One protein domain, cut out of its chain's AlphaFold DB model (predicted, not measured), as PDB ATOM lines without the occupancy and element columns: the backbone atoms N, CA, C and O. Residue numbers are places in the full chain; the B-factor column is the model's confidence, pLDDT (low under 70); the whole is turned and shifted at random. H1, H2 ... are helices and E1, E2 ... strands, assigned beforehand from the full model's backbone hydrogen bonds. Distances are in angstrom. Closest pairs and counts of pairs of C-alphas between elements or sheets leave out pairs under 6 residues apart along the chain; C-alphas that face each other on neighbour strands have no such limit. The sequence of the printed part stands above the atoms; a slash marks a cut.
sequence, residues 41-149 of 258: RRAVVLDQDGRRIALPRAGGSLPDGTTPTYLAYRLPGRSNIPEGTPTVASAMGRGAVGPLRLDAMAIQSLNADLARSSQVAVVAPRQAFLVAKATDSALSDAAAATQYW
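What this domain is: This is residues 41 to 149 of the 258 residues of an uncharacterized protein of Planctomycetales bacterium 71-10 (UniProt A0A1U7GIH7). A strongly twisted five-stranded sheet has one helix on each face, in three layers: H2 covers E1 and E2 near one edge, and H1 covers E4 towards the other. Two long loops, residues 48 to 67 and 90 to 103, join these parts. The printed part has 109 residues, under half in named elements, in the order E1, E2, E3, H1, E4, E5, H2; the class is mixed, helices and strands. The mixed sheet runs E1, E2, E5, E4, E3. The whole is compact, with a radius of gyration of the C-alphas of 13.6 A and spans of 36 by 28 by 25 A.

How they stand to each other: E1, residues 43 to 47, and E2, residues 68 to 75, form an antiparallel hairpin, with N 44 and O 72 2.8 A apart. E3, residues 87 to 89, is an edge strand, parallel to E4, residues 119 to 123, with N 88 and O 121 2.9 A apart. Between them in the chain comes H1, residues 104 to 116; E3, H1 and E4 form a strand-helix-strand unit, two parallel neighbour strands with a helix between, its crossover right-handed. H1 lies over E4 at a height over the sheet of 7.8 A and runs along the strands, only just, at 28 degrees to E4 on the local plane; its closest C-alphas to E4 are those of Leu 114 and Val 120, 6.4 A. E5, residues 128 to 133, is antiparallel to E4, a hairpin, with N 122 and O 129 2.7 A apart, and to E2, with N 73 and O 130 2.8 A apart. H2, residues 136 to 147, lies over E1 and E2 at 9.8 A, slantwise to the strands; the C-alphas of Ala 43 and Ala 142 are its closest to E1, 6.8 A. H1 and H2 are apart. Every O i to N i+4 pair is within hydrogen-bond range in H2, and 8 of 9 in H1.

Where its parts are: E1 begins at C-alpha 43 (-11.430, 12.149, 1.014). E2 is 20.4 A long, E5 16.5 A, H1 18.8 A and H2 15.7 A; H2 ends at C-alpha 147 (-3.302, 3.904, 4.933).

The domain as a whole: The C-alphas of Gly 59 and Gly 84, the two farthest apart, are 39.1 A apart. The printed part has no cut. The links E1 to E2, E2 to E3 and E3 to H1 are long. The pLDDT is under 70 at residues 41 to 42, 55 to 60, 92 to 99 and 136 to 149.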
ATOM      1  N   ARG A  41      -7.672   8.892  -1.643       56.09
ATOM      2  CA  ARG A  41      -6.576   9.483  -0.852       56.09
ATOM      3  C   ARG A  41      -6.827  10.931  -0.425       56.09
ATOM      4  O   ARG A  41      -6.072  11.449   0.394       56.09
ATOM      5  N   ARG A  42      -7.823  11.616  -0.992       68.81
ATOM      6  CA  ARG A  42      -8.137  13.029  -0.706       68.81
ATOM      7  C   ARG A  42      -9.520  13.211  -0.086       68.81
ATOM      8  O   ARG A  42      -9.991  14.347   0.008       68.81
ATOM      9  N   ALA A  43     -10.151  12.116   0.330       78.69
ATOM     10  CA  ALA A  43     -11.430  12.149   1.014       78.69
ATOM     11  C   ALA A  43     -11.310  12.908   2.343       78.69
ATOM     12  O   ALA A  43     -10.367  12.725   3.117       78.69
ATOM     13  N   VAL A  44     -12.281  13.774   2.601       85.94
ATOM     14  CA  VAL A  44     -12.454  14.468   3.872       85.94
ATOM     15  C   VAL A  44     -13.633  13.826   4.584       85.94
ATOM     16  O   VAL A  44     -14.731  13.779   4.037       85.94
ATOM     17  N   VAL A  45     -13.407  13.343   5.803       86.88
ATOM     18  CA  VAL A  45     -14.476  12.802   6.647       86.88
ATOM     19  C   VAL A  45     -15.175  13.952   7.361       86.88
ATOM     20  O   VAL A  45     -14.513  14.833   7.924       86.88
ATOM     21  N   LEU A  46     -16.502  13.945   7.318       87.44
ATOM     22  CA  LEU A  46     -17.352  14.916   7.991       87.44
ATOM     23  C   LEU A  46     -18.207  14.226   9.056       87.44
ATOM     24  O   LEU A  46     -18.610  13.072   8.884       87.44
ATOM     25  N   ASP A  47     -18.494  14.949  10.131       88.38
ATOM     26  CA  ASP A  47     -19.470  14.542  11.133       88.38
ATOM     27  C   ASP A  47     -20.912  14.816  10.678       88.38
ATOM     28  O   ASP A  47     -21.155  15.384   9.610       88.38
ATOM     29  N   GLN A  48     -21.875  14.401  11.499       87.69
ATOM     30  CA  GLN A  48     -23.308  14.632  11.289       87.69
ATOM     31  C   GLN A  48     -23.678  16.117  11.134       87.69
ATOM     32  O   GLN A  48     -24.625  16.435  10.415       87.69
ATOM     33  N   ASP A  49     -22.889  17.010  11.739       86.19
ATOM     34  CA  ASP A  49     -23.042  18.466  11.685       86.19
ATOM     35  C   ASP A  49     -22.289  19.085  10.492       86.19
ATOM     36  O   ASP A  49     -22.134  20.306  10.400       86.19
ATOM     37  N   GLY A  50     -21.775  18.258   9.574       83.31
ATOM     38  CA  GLY A  50     -21.055  18.698   8.383       83.31
ATOM     39  C   GLY A  50     -19.693  19.335   8.673       83.31
ATOM     40  O   GLY A  50     -19.121  19.995   7.798       83.31
ATOM     41  N   ARG A  51     -19.154  19.163   9.883       86.38
ATOM     42  CA  ARG A  51     -17.816  19.618  10.262       86.38
ATOM     43  C   ARG A  51     -16.797  18.557   9.906       86.38
ATOM     44  O   ARG A  51     -17.029  17.359   9.998       86.38
ATOM     45  N   ARG A  52     -15.606  19.008   9.532       86.75
ATOM     46  CA  ARG A  52     -14.494  18.105   9.257       86.75
ATOM     47  C   ARG A  52     -14.010  17.438  10.539       86.75
ATOM     48  O   ARG A  52     -13.572  18.126  11.458       86.75
ATOM     49  N   ILE A  53     -13.964  16.113  10.519       82.12
ATOM     50  CA  ILE A  53     -13.300  15.330  11.554       82.12
ATOM     51  C   ILE A  53     -11.806  15.300  11.225       82.12
ATOM     52  O   ILE A  53     -11.390  14.965  10.110       82.12
ATOM     53  N   ALA A  54     -10.980  15.695  12.192       79.94
ATOM     54  CA  ALA A  54      -9.548  15.476  12.101       79.94
ATOM     55  C   ALA A  54      -9.295  13.973  12.253       79.94
ATOM     56  O   ALA A  54      -9.542  13.402  13.312       79.94
ATOM     57  N   LEU A  55      -8.832  13.332  11.182       69.50
ATOM     58  CA  LEU A  55      -8.464  11.925  11.239       69.50
ATOM     59  C   LEU A  55      -7.251  11.770  12.170       69.50
ATOM     60  O   LEU A  55      -6.249  12.470  11.968       69.50
ATOM     61  N   PRO A  56      -7.324  10.894  13.185       64.00
ATOM     62  CA  PRO A  56      -6.200  10.656  14.074       64.00
ATOM     63  C   PRO A  56      -5.009  10.083  13.300       64.00
ATOM     64  O   PRO A  56      -5.156   9.414  12.273       64.00
ATOM     65  N   ARG A  57      -3.798  10.331  13.812       65.50
ATOM     66  CA  ARG A  57      -2.594   9.639  13.328       65.50
ATOM     67  C   ARG A  57      -2.743   8.134  13.585       65.50
ATOM     68  O   ARG A  57      -3.531   7.729  14.433       65.50
ATOM     69  N   ALA A  58      -2.008   7.312  12.835       54.44
ATOM     70  CA  ALA A  58      -2.107   5.853  12.911       54.44
ATOM     71  C   ALA A  58      -2.112   5.348  14.369       54.44
ATOM     72  O   ALA A  58      -1.222   5.693  15.140       54.44
ATOM     73  N   GLY A  59      -3.128   4.555  14.727       57.50
ATOM     74  CA  GLY A  59      -3.309   4.015  16.079       57.50
ATOM     75  C   GLY A  59      -4.057   4.926  17.062       57.50
ATOM     76  O   GLY A  59      -4.337   4.489  18.172       57.50
ATOM     77  N   GLY A  60      -4.403   6.158  16.681       62.84
ATOM     78  CA  GLY A  60      -5.238   7.041  17.497       62.84
ATOM     79  C   GLY A  60      -6.736   6.781  17.314       62.84
ATOM     80  O   GLY A  60      -7.180   6.358  16.245       62.84
ATOM     81  N   SER A  61      -7.515   7.060  18.357       72.25
ATOM     82  CA  SER A  61      -8.978   7.056  18.322       72.25
ATOM     83  C   SER A  61      -9.522   8.319  17.653       72.25
ATOM     84  O   SER A  61      -8.854   9.356  17.606       72.25
ATOM     85  N   LEU A  62     -10.744   8.239  17.118       75.88
ATOM     86  CA  LEU A  62     -11.458   9.443  16.696       75.88
ATOM     87  C   LEU A  62     -11.665  10.367  17.910       75.88
ATOM     88  O   LEU A  62     -11.775   9.869  19.032       75.88
ATOM     89  N   PRO A  63     -11.718  11.694  17.702       77.69
ATOM     90  CA  PRO A  63     -12.060  12.627  18.768       77.69
ATOM     91  C   PRO A  63     -13.409  12.274  19.402       77.69
ATOM     92  O   PRO A  63     -14.373  11.975  18.687       77.69
ATOM     93  N   ASP A  64     -13.485  12.357  20.729       81.50
ATOM     94  CA  ASP A  64     -14.720  12.082  21.461       81.50
ATOM     95  C   ASP A  64     -15.865  12.974  20.966       81.50
ATOM     96  O   ASP A  64     -15.686  14.158  20.666       81.50
ATOM     97  N   GLY A  65     -17.057  12.387  20.848       79.12
ATOM     98  CA  GLY A  65     -18.250  13.083  20.366       79.12
ATOM     99  C   GLY A  65     -18.296  13.330  18.854       79.12
ATOM    100  O   GLY A  65     -19.258  13.933  18.384       79.12
ATOM    101  N   THR A  66     -17.316  12.858  18.073       81.06
ATOM    102  CA  THR A  66     -17.380  12.923  16.603       81.06
ATOM    103  C   THR A  66     -17.850  11.598  16.011       81.06
ATOM    104  O   THR A  66     -17.235  10.555  16.218       81.06
ATOM    105  N   THR A  67     -18.949  11.638  15.254       83.62
ATOM    106  CA  THR A  67     -19.473  10.466  14.536       83.62
ATOM    107  C   THR A  67     -19.269  10.679  13.042       83.62
ATOM    108  O   THR A  67     -19.848  11.621  12.504       83.62
ATOM    109  N   PRO A  68     -18.458   9.861  12.350       85.88
ATOM    110  CA  PRO A  68     -18.234  10.018  10.921       85.88
ATOM    111  C   PRO A  68     -19.513   9.673  10.153       85.88
ATOM    112  O   PRO A  68     -19.980   8.540  10.184       85.88
ATOM    113  N   THR A  69     -20.095  10.658   9.471       87.50
ATOM    114  CA  THR A  69     -21.398  10.509   8.799       87.50
ATOM    115  C   THR A  69     -21.295  10.686   7.292       87.50
ATOM    116  O   THR A  69     -22.010  10.013   6.547       87.50
ATOM    117  N   TYR A  70     -20.385  11.538   6.820       87.12
ATOM    118  CA  TYR A  70     -20.230  11.795   5.390       87.12
ATOM    119  C   TYR A  70     -18.774  11.707   4.945       87.12
ATOM    120  O   TYR A  70     -17.838  11.997   5.696       87.12
ATOM    121  N   LEU A  71     -18.597  11.351   3.678       88.81
ATOM    122  CA  LEU A  71     -17.326  11.384   2.969       88.81
ATOM    123  C   LEU A  71     -17.420  12.406   1.847       88.81
ATOM    124  O   LEU A  71     -18.299  12.311   0.996       88.81
ATOM    125  N   ALA A  72     -16.513  13.378   1.846       89.62
ATOM    126  CA  ALA A  72     -16.441  14.423   0.836       89.62
ATOM    127  C   ALA A  72     -15.161  14.286   0.007       89.62
ATOM    128  O   ALA A  72     -14.049  14.450   0.514       89.62
ATOM    129  N   TYR A  73     -15.312  14.039  -1.288       87.62
ATOM    130  CA  TYR A  73     -14.219  13.960  -2.253       87.62
ATOM    131  C   TYR A  73     -14.093  15.292  -2.975       87.62
ATOM    132  O   TYR A  73     -15.045  15.784  -3.578       87.62
ATOM    133  N   ARG A  74     -12.915  15.911  -2.911       87.94
ATOM    134  CA  ARG A  74     -12.692  17.189  -3.587       87.94
ATOM    135  C   ARG A  74     -12.544  16.970  -5.090       87.94
ATOM    136  O   ARG A  74     -11.613  16.305  -5.524       87.94
ATOM    137  N   LEU A  75     -13.397  17.620  -5.872       85.38
ATOM    138  CA  LEU A  75     -13.322  17.600  -7.327       85.38
ATOM    139  C   LEU A  75     -12.288  18.627  -7.829       85.38
ATOM    140  O   LEU A  75     -12.138  19.701  -7.229       85.38
ATOM    141  N   PRO A  76     -11.594  18.356  -8.951       81.69
ATOM    142  CA  PRO A  76     -10.590  19.266  -9.515       81.69
ATOM    143  C   PRO A  76     -11.186  20.576 -10.064       81.69
ATOM    144  O   PRO A  76     -10.452  21.501 -10.399       81.69
ATOM    145  N   GLY A  77     -12.515  20.692 -10.116       83.56
ATOM    146  CA  GLY A  77     -13.230  21.906 -10.497       83.56
ATOM    147  C   GLY A  77     -14.739  21.678 -10.538       83.56
ATOM    148  O   GLY A  77     -15.197  20.541 -10.465       83.56
ATOM    149  N   ARG A  78     -15.512  22.759 -10.689       84.56
ATOM    150  CA  ARG A  78     -16.987  22.704 -10.750       84.56
ATOM    151  C   ARG A  78     -17.519  22.005 -12.006       84.56
ATOM    152  O   ARG A  78     -18.611  21.467 -11.970       84.56
ATOM    153  N   SER A  79     -16.744  21.996 -13.090       84.31
ATOM    154  CA  SER A  79     -17.085  21.310 -14.343       84.31
ATOM    155  C   SER A  79     -16.934  19.790 -14.271       84.31
ATOM    156  O   SER A  79     -17.329  19.105 -15.202       84.31
ATOM    157  N   ASN A  80     -16.348  19.263 -13.192       86.19
ATOM    158  CA  ASN A  80     -16.134  17.827 -13.002       86.19
ATOM    159  C   ASN A  80     -17.231  17.187 -12.141       86.19
ATOM    160  O   ASN A  80     -17.017  16.125 -11.567       86.19
ATOM    161  N   ILE A  81     -18.374  17.861 -11.987       89.69
ATOM    162  CA  ILE A  81     -19.543  17.280 -11.331       89.69
ATOM    163  C   ILE A  81     -20.165  16.285 -12.320       89.69
ATOM    164  O   ILE A  81     -20.467  16.698 -13.442       89.69
ATOM    165  N   PRO A  82     -20.339  15.003 -11.948       87.75
ATOM    166  CA  PRO A  82     -20.951  14.027 -12.836       87.75
ATOM    167  C   PRO A  82     -22.370  14.453 -13.217       87.75
ATOM    168  O   PRO A  82     -23.132  14.942 -12.377       87.75
ATOM    169  N   GLU A  83     -22.723  14.260 -14.482       88.81
ATOM    170  CA  GLU A  83     -24.049  14.599 -14.989       88.81
ATOM    171  C   GLU A  83     -25.141  13.830 -14.228       88.81
ATOM    172  O   GLU A  83     -24.967  12.666 -13.871       88.81
ATOM    173  N   GLY A  84     -26.249  14.506 -13.920       90.31
ATOM    174  CA  GLY A  84     -27.343  13.941 -13.125       90.31
ATOM    175  C   GLY A  84     -27.104  13.909 -11.610       90.31
ATOM    176  O   GLY A  84     -28.012  13.527 -10.874       90.31
ATOM    177  N   THR A  85     -25.937  14.339 -11.114       92.19
ATOM    178  CA  THR A  85     -25.700  14.434  -9.663       92.19
ATOM    179  C   THR A  85     -26.454  15.636  -9.084       92.19
ATOM    180  O   THR A  85     -26.232  16.758  -9.553       92.19
ATOM    181  N   PRO A  86     -27.301  15.461  -8.050       93.62
ATOM    182  CA  PRO A  86     -27.955  16.584  -7.381       93.62
ATOM    183  C   PRO A  86     -26.912  17.529  -6.776       93.62
ATOM    184  O   PRO A  86     -25.879  17.087  -6.264       93.62
ATOM    185  N   THR A  87     -27.165  18.837  -6.850       92.50
ATOM    186  CA  THR A  87     -26.229  19.858  -6.368       92.50
ATOM    187  C   THR A  87     -26.790  20.635  -5.193       92.50
ATOM    188  O   THR A  87     -27.849  21.247  -5.311       92.50
ATOM    189  N   VAL A  88     -26.015  20.722  -4.117       91.94
ATOM    190  CA  VAL A  88     -26.321  21.550  -2.946       91.94
ATOM    191  C   VAL A  88     -25.322  22.700  -2.867       91.94
ATOM    192  O   VAL A  88     -24.111  22.515  -3.014       91.94
ATOM    193  N   ALA A  89     -25.812  23.916  -2.642       88.62
ATOM    194  CA  ALA A  89     -24.943  25.061  -2.405       88.62
ATOM    195  C   ALA A  89     -24.370  24.998  -0.980       88.62
ATOM    196  O   ALA A  89     -25.113  24.844  -0.015       88.62
ATOM    197  N   SER A  90     -23.051  25.148  -0.834       84.00
ATOM    198  CA  SER A  90     -22.447  25.394   0.481       84.00
ATOM    199  C   SER A  90     -22.742  26.834   0.910       84.00
ATOM    200  O   SER A  90     -22.676  27.755   0.088       84.00
ATOM    201  N   ALA A  91     -23.049  27.024   2.195       70.81
ATOM    202  CA  ALA A  91     -23.329  28.332   2.772       70.81
ATOM    203  C   ALA A  91     -22.235  29.353   2.419       70.81
ATOM    204  O   ALA A  91     -21.045  29.171   2.701       70.81
ATOM    205  N   MET A  92     -22.647  30.455   1.790       60.88
ATOM    206  CA  MET A  92     -21.745  31.507   1.339       60.88
ATOM    207  C   MET A  92     -21.297  32.387   2.509       60.88
ATOM    208  O   MET A  92     -21.815  33.479   2.728       60.88
ATOM    209  N   GLY A  93     -20.267  31.958   3.234       60.19
ATOM    210  CA  GLY A  93     -19.469  32.898   4.015       60.19
ATOM    211  C   GLY A  93     -18.754  33.857   3.059       60.19
ATOM    212  O   GLY A  93     -18.032  33.412   2.159       60.19
ATOM    213  N   ARG A  94     -18.944  35.173   3.213       48.69
ATOM    214  CA  ARG A  94     -18.249  36.188   2.404       48.69
ATOM    215  C   ARG A  94     -16.737  36.014   2.619       48.69
ATOM    216  O   ARG A  94     -16.221  36.321   3.684       48.69
ATOM    217  N   GLY A  95     -16.040  35.457   1.627       54.47
ATOM    218  CA  GLY A  95     -14.612  35.133   1.737       54.47
ATOM    219  C   GLY A  95     -14.285  33.769   2.356       54.47
ATOM    220  O   GLY A  95     -13.172  33.605   2.848       54.47
ATOM    221  N   ALA A  96     -15.197  32.790   2.317       51.81
ATOM    222  CA  ALA A  96     -14.945  31.418   2.768       51.81
ATOM    223  C   ALA A  96     -13.851  30.723   1.926       51.81
ATOM    224  O   ALA A  96     -14.109  29.944   1.008       51.81
ATOM    225  N   VAL A  97     -12.596  31.037   2.235       49.41
ATOM    226  CA  VAL A  97     -11.396  30.306   1.833       49.41
ATOM    227  C   VAL A  97     -11.083  29.382   3.002       49.41
ATOM    228  O   VAL A  97     -10.282  29.699   3.872       49.41
ATOM    229  N   GLY A  98     -11.817  28.280   3.096       58.06
ATOM    230  CA  GLY A  98     -11.754  27.405   4.258       58.06
ATOM    231  C   GLY A  98     -12.183  25.978   3.936       58.06
ATOM    232  O   GLY A  98     -12.620  25.708   2.815       58.06
ATOM    233  N   PRO A  99     -12.026  25.051   4.896       67.62
ATOM    234  CA  PRO A  99     -12.567  23.701   4.767       67.62
ATOM    235  C   PRO A  99     -14.070  23.761   4.477       67.62
ATOM    236  O   PRO A  99     -14.731  24.723   4.868       67.62
ATOM    237  N   LEU A 100     -14.593  22.740   3.791       80.12
ATOM    238  CA  LEU A 100     -16.019  22.627   3.502       80.12
ATOM    239  C   LEU A 100     -16.818  22.810   4.800       80.12
ATOM    240  O   LEU A 100     -16.565  22.118   5.786       80.12
ATOM    241  N   ARG A 101     -17.731  23.782   4.798       80.94
ATOM    242  CA  ARG A 101     -18.679  24.019   5.883       80.94
ATOM    243  C   ARG A 101     -20.081  23.915   5.317       80.94
ATOM    244  O   ARG A 101     -20.409  24.584   4.334       80.94
ATOM    245  N   LEU A 102     -20.866  23.045   5.928       86.00
ATOM    246  CA  LEU A 102     -22.284  22.897   5.659       86.00
ATOM    247  C   LEU A 102     -23.022  23.574   6.814       86.00
ATOM    248  O   LEU A 102     -22.655  23.392   7.973       86.00
ATOM    249  N   ASP A 103     -23.995  24.418   6.500       88.25
ATOM    250  CA  ASP A 103     -24.943  24.929   7.484       88.25
ATOM    251  C   ASP A 103     -26.087  23.925   7.675       88.25
ATOM    252  O   ASP A 103     -26.234  22.974   6.909       88.25
ATOM    253  N   ALA A 104     -26.920  24.137   8.695       88.44
ATOM    254  CA  ALA A 104     -28.034  23.236   8.989       88.44
ATOM    255  C   ALA A 104     -28.974  23.050   7.781       88.44
ATOM    256  O   ALA A 104     -29.441  21.941   7.528       88.44
ATOM    257  N   MET A 105     -29.194  24.111   6.994       88.75
ATOM    258  CA  MET A 105     -30.010  24.042   5.779       88.75
ATOM    259  C   MET A 105     -29.344  23.213   4.675       88.75
ATOM    260  O   MET A 105     -30.017  22.368   4.082       88.75
ATOM    261  N   ALA A 106     -28.042  23.391   4.414       90.12
ATOM    262  CA  ALA A 106     -27.321  22.549   3.459       90.12
ATOM    263  C   ALA A 106     -27.236  21.092   3.922       90.12
ATOM    264  O   ALA A 106     -27.255  20.200   3.086       90.12
ATOM    265  N   ILE A 107     -27.163  20.824   5.229       90.56
ATOM    266  CA  ILE A 107     -27.186  19.452   5.760       90.56
ATOM    267  C   ILE A 107     -28.558  18.816   5.534       90.56
ATOM    268  O   ILE A 107     -28.641  17.658   5.129       90.56
ATOM    269  N   GLN A 108     -29.643  19.559   5.755       91.75
ATOM    270  CA  GLN A 108     -30.993  19.048   5.530       91.75
ATOM    271  C   GLN A 108     -31.241  18.728   4.050       91.75
ATOM    272  O   GLN A 108     -31.770  17.657   3.744       91.75
ATOM    273  N   SER A 109     -30.832  19.610   3.133       92.81
ATOM    274  CA  SER A 109     -30.942  19.351   1.692       92.81
ATOM    275  C   SER A 109     -30.020  18.218   1.248       92.81
ATOM    276  O   SER A 109     -30.472  17.317   0.548       92.81
ATOM    277  N   LEU A 110     -28.780  18.186   1.746       91.62
ATOM    278  CA  LEU A 110     -27.844  17.087   1.516       91.62
ATOM    279  C   LEU A 110     -28.446  15.743   1.939       91.62
ATOM    280  O   LEU A 110     -28.355  14.784   1.185       91.62
ATOM    281  N   ASN A 111     -29.082  15.665   3.110       92.50
ATOM    282  CA  ASN A 111     -29.711  14.436   3.594       92.50
ATOM    283  C   ASN A 111     -30.934  14.031   2.771       92.50
ATOM    284  O   ASN A 111     -31.116  12.846   2.495       92.50
ATOM    285  N   ALA A 112     -31.756  14.995   2.355       92.25
ATOM    286  CA  ALA A 112     -32.893  14.726   1.481       92.25
ATOM    287  C   ALA A 112     -32.441  14.195   0.110       92.25
ATOM    288  O   ALA A 112     -33.038  13.252  -0.414       92.25
ATOM    289  N   ASP A 113     -31.365  14.756  -0.440       93.31
ATOM    290  CA  ASP A 113     -30.814  14.337  -1.726       93.31
ATOM    291  C   ASP A 113     -30.047  13.012  -1.612       93.31
ATOM    292  O   ASP A 113     -30.214  12.148  -2.471       93.31
ATOM    293  N   LEU A 114     -29.297  12.784  -0.526       88.50
ATOM    294  CA  LEU A 114     -28.622  11.507  -0.243       88.50
ATOM    295  C   LEU A 114     -29.596  10.358   0.064       88.50
ATOM    296  O   LEU A 114     -29.236   9.188  -0.044       88.50
ATOM    297  N   ALA A 115     -30.830  10.660   0.469       90.50
ATOM    298  CA  ALA A 115     -31.867   9.641   0.612       90.50
ATOM    299  C   ALA A 115     -32.387   9.150  -0.751       90.50
ATOM    300  O   ALA A 115     -32.901   8.037  -0.847       90.50
ATOM    301  N   ARG A 116     -32.262   9.974  -1.800       90.38
ATOM    302  CA  ARG A 116     -32.729   9.677  -3.166       90.38
ATOM    303  C   ARG A 116     -31.597   9.246  -4.097       90.38
ATOM    304  O   ARG A 116     -31.835   8.513  -5.050       90.38
ATOM    305  N   SER A 117     -30.386   9.723  -3.832       89.50
ATOM    306  CA  SER A 117     -29.172   9.500  -4.609       89.50
ATOM    307  C   SER A 117     -28.062   8.990  -3.698       89.50
ATOM    308  O   SER A 117     -27.950   9.401  -2.553       89.50
ATOM    309  N   SER A 118     -27.173   8.142  -4.204       87.06
ATOM    310  CA  SER A 118     -26.004   7.700  -3.433       87.06
ATOM    311  C   SER A 118     -24.958   8.805  -3.232       87.06
ATOM    312  O   SER A 118     -24.095   8.684  -2.360       87.06
ATOM    313  N   GLN A 119     -25.009   9.865  -4.049       90.44
ATOM    314  CA  GLN A 119     -24.021  10.942  -4.084       90.44
ATOM    315  C   GLN A 119     -24.676  12.296  -4.362       90.44
ATOM    316  O   GLN A 119     -25.640  12.396  -5.127       90.44
ATOM    317  N   VAL A 120     -24.114  13.345  -3.766       93.25
ATOM    318  CA  VAL A 120     -24.564  14.732  -3.918       93.25
ATOM    319  C   VAL A 120     -23.350  15.634  -4.092       93.25
ATOM    320  O   VAL A 120     -22.376  15.543  -3.347       93.25
ATOM    321  N   ALA A 121     -23.387  16.529  -5.071       93.12
ATOM    322  CA  ALA A 121     -22.320  17.483  -5.305       93.12
ATOM    323  C   ALA A 121     -22.548  18.754  -4.478       93.12
ATOM    324  O   ALA A 121     -23.465  19.531  -4.732       93.12
ATOM    325  N   VAL A 122     -21.678  19.013  -3.508       92.19
ATOM    326  CA  VAL A 122     -21.670  20.272  -2.768       92.19
ATOM    327  C   VAL A 122     -20.791  21.292  -3.480       92.19
ATOM    328  O   VAL A 122     -19.575  21.123  -3.622       92.19
ATOM    329  N   VAL A 123     -21.406  22.386  -3.914       90.81
ATOM    330  CA  VAL A 123     -20.746  23.443  -4.676       90.81
ATOM    331  C   VAL A 123     -20.401  24.605  -3.751       90.81
ATOM    332  O   VAL A 123     -21.275  25.309  -3.251       90.81
ATOM    333  N   ALA A 124     -19.104  24.824  -3.549       86.56
ATOM    334  CA  ALA A 124     -18.559  25.972  -2.835       86.56
ATOM    335  C   ALA A 124     -18.035  27.033  -3.833       86.56
ATOM    336  O   ALA A 124     -17.822  26.735  -5.013       86.56
ATOM    337  N   PRO A 125     -17.756  28.277  -3.393       82.88
ATOM    338  CA  PRO A 125     -17.380  29.369  -4.300       82.88
ATOM    339  C   PRO A 125     -16.158  29.094  -5.194       82.88
ATOM    340  O   PRO A 125     -16.077  29.615  -6.303       82.88
ATOM    341  N   ARG A 126     -15.196  28.285  -4.729       81.88
ATOM    342  CA  ARG A 126     -13.945  27.984  -5.458       81.88
ATOM    343  C   ARG A 126     -13.702  26.497  -5.708       81.88
ATOM    344  O   ARG A 126     -12.705  26.148  -6.333       81.88
ATOM    345  N   GLN A 127     -14.541  25.622  -5.165       87.50
ATOM    346  CA  GLN A 127     -14.315  24.176  -5.145       87.50
ATOM    347  C   GLN A 127     -15.661  23.457  -5.209       87.50
ATOM    348  O   GLN A 127     -16.667  23.993  -4.758       87.50
ATOM    349  N   ALA A 128     -15.674  22.252  -5.760       89.25
ATOM    350  CA  ALA A 128     -16.814  21.354  -5.667       89.25
ATOM    351  C   ALA A 128     -16.373  20.094  -4.928       89.25
ATOM    352  O   ALA A 128     -15.220  19.665  -5.052       89.25
ATOM    353  N   PHE A 129     -17.281  19.532  -4.149       90.88
ATOM    354  CA  PHE A 129     -17.071  18.294  -3.423       90.88
ATOM    355  C   PHE A 129     -18.164  17.319  -3.811       90.88
ATOM    356  O   PHE A 129     -19.324  17.700  -3.874       90.88
ATOM    357  N   LEU A 130     -17.801  16.072  -4.058       91.88
ATOM    358  CA  LEU A 130     -18.757  14.989  -4.186       91.88
ATOM    359  C   LEU A 130     -18.912  14.357  -2.808       91.88
ATOM    360  O   LEU A 130     -17.933  13.877  -2.240       91.88
ATOM    361  N   VAL A 131     -20.108  14.426  -2.244       90.81
ATOM    362  CA  VAL A 131     -20.409  13.958  -0.894       90.81
ATOM    363  C   VAL A 131     -21.243  12.689  -0.977       90.81
ATOM    364  O   VAL A 131     -22.211  12.623  -1.732       90.81
ATOM    365  N   ALA A 132     -20.857  11.686  -0.198       90.44
ATOM    366  CA  ALA A 132     -21.564  10.423  -0.050       90.44
ATOM    367  C   ALA A 132     -21.750  10.100   1.436       90.44
ATOM    368  O   ALA A 132     -20.997  10.584   2.291       90.44
ATOM    369  N   LYS A 133     -22.738   9.259   1.750       85.56
ATOM    370  CA  LYS A 133     -22.925   8.749   3.111       85.56
ATOM    371  C   LYS A 133     -21.749   7.841   3.477       85.56
ATOM    372  O   LYS A 133     -21.367   6.974   2.692       85.56
ATOM    373  N   ALA A 134     -21.171   8.048   4.656       81.00
ATOM    374  CA  ALA A 134     -20.130   7.175   5.169       81.00
ATOM    375  C   ALA A 134     -20.768   5.828   5.542       81.00
ATOM    376  O   ALA A 134     -21.603   5.752   6.440       81.00
ATOM    377  N   THR A 135     -20.426   4.779   4.800       75.56
ATOM    378  CA  THR A 135     -20.755   3.388   5.139       75.56
ATOM    379  C   THR A 135     -19.527   2.724   5.743       75.56
ATOM    380  O   THR A 135     -18.415   3.184   5.495       75.56
ATOM    381  N   ASP A 136     -19.692   1.636   6.494       66.12
ATOM    382  CA  ASP A 136     -18.555   0.936   7.111       66.12
ATOM    383  C   ASP A 136     -17.509   0.513   6.072       66.12
ATOM    384  O   ASP A 136     -16.315   0.689   6.293       66.12
ATOM    385  N   SER A 137     -17.955   0.071   4.889       65.69
ATOM    386  CA  SER A 137     -17.080  -0.244   3.753       65.69
ATOM    387  C   SER A 137     -16.379   0.992   3.184       65.69
ATOM    388  O   SER A 137     -15.185   0.964   2.903       65.69
ATOM    389  N   ALA A 138     -17.085   2.118   3.043       65.19
ATOM    390  CA  ALA A 138     -16.469   3.350   2.556       65.19
ATOM    391  C   ALA A 138     -15.521   3.969   3.594       65.19
ATOM    392  O   ALA A 138     -14.548   4.621   3.226       65.19
ATOM    393  N   LEU A 139     -15.776   3.755   4.886       64.75
ATOM    394  CA  LEU A 139     -14.903   4.136   5.991       64.75
ATOM    395  C   LEU A 139     -13.680   3.232   6.061       64.75
ATOM    396  O   LEU A 139     -12.592   3.756   6.275       64.75
ATOM    397  N   SER A 140     -13.815   1.925   5.830       62.25
ATOM    398  CA  SER A 140     -12.669   1.020   5.726       62.25
ATOM    399  C   SER A 140     -11.831   1.318   4.490       62.25
ATOM    400  O   SER A 140     -10.609   1.300   4.589       62.25
ATOM    401  N   ASP A 141     -12.453   1.678   3.367       60.44
ATOM    402  CA  ASP A 141     -11.761   2.061   2.133       60.44
ATOM    403  C   ASP A 141     -11.143   3.452   2.229       60.44
ATOM    404  O   ASP A 141     -10.034   3.658   1.758       60.44
ATOM    405  N   ALA A 142     -11.808   4.419   2.862       56.12
ATOM    406  CA  ALA A 142     -11.230   5.727   3.150       56.12
ATOM    407  C   ALA A 142     -10.114   5.601   4.189       56.12
ATOM    408  O   ALA A 142      -9.082   6.254   4.050       56.12
ATOM    409  N   ALA A 143     -10.272   4.730   5.190       55.28
ATOM    410  CA  ALA A 143      -9.221   4.365   6.129       55.28
ATOM    411  C   ALA A 143      -8.056   3.705   5.387       55.28
ATOM    412  O   ALA A 143      -6.934   4.142   5.571       55.28
ATOM    413  N   ALA A 144      -8.292   2.740   4.495       48.69
ATOM    414  CA  ALA A 144      -7.277   2.059   3.685       48.69
ATOM    415  C   ALA A 144      -6.616   2.990   2.652       48.69
ATOM    416  O   ALA A 144      -5.401   2.985   2.468       48.69
ATOM    417  N   ALA A 145      -7.372   3.889   2.034       47.38
ATOM    418  CA  ALA A 145      -6.849   4.940   1.170       47.38
ATOM    419  C   ALA A 145      -6.058   5.982   1.973       47.38
ATOM    420  O   ALA A 145      -5.076   6.533   1.474       47.38
ATOM    421  N   THR A 146      -6.416   6.202   3.240       47.25
ATOM    422  CA  THR A 146      -5.590   6.944   4.200       47.25
ATOM    423  C   THR A 146      -4.462   6.103   4.811       47.25
ATOM    424  O   THR A 146      -3.498   6.688   5.303       47.25
ATOM    425  N   GLN A 147      -4.460   4.769   4.663       37.44
ATOM    426  CA  GLN A 147      -3.302   3.904   4.933       37.44
ATOM    427  C   GLN A 147      -2.185   4.106   3.900       37.44
ATOM    428  O   GLN A 147      -1.027   3.933   4.244       37.44
ATOM    429  N   TYR A 148      -2.464   4.613   2.697       31.81
ATOM    430  CA  TYR A 148      -1.394   5.074   1.795       31.81
ATOM    431  C   TYR A 148      -0.738   6.394   2.236       31.81
ATOM    432  O   TYR A 148       0.318   6.753   1.721       31.81
ATOM    433  N   TRP A 149      -1.326   7.104   3.207       30.06
ATOM    434  CA  TRP A 149      -0.656   8.180   3.948       30.06
ATOM    435  C   TRP A 149      -0.045   7.685   5.270       30.06
ATOM    436  O   TRP A 149       0.706   8.426   5.907       30.06
TER     437      TRP A 149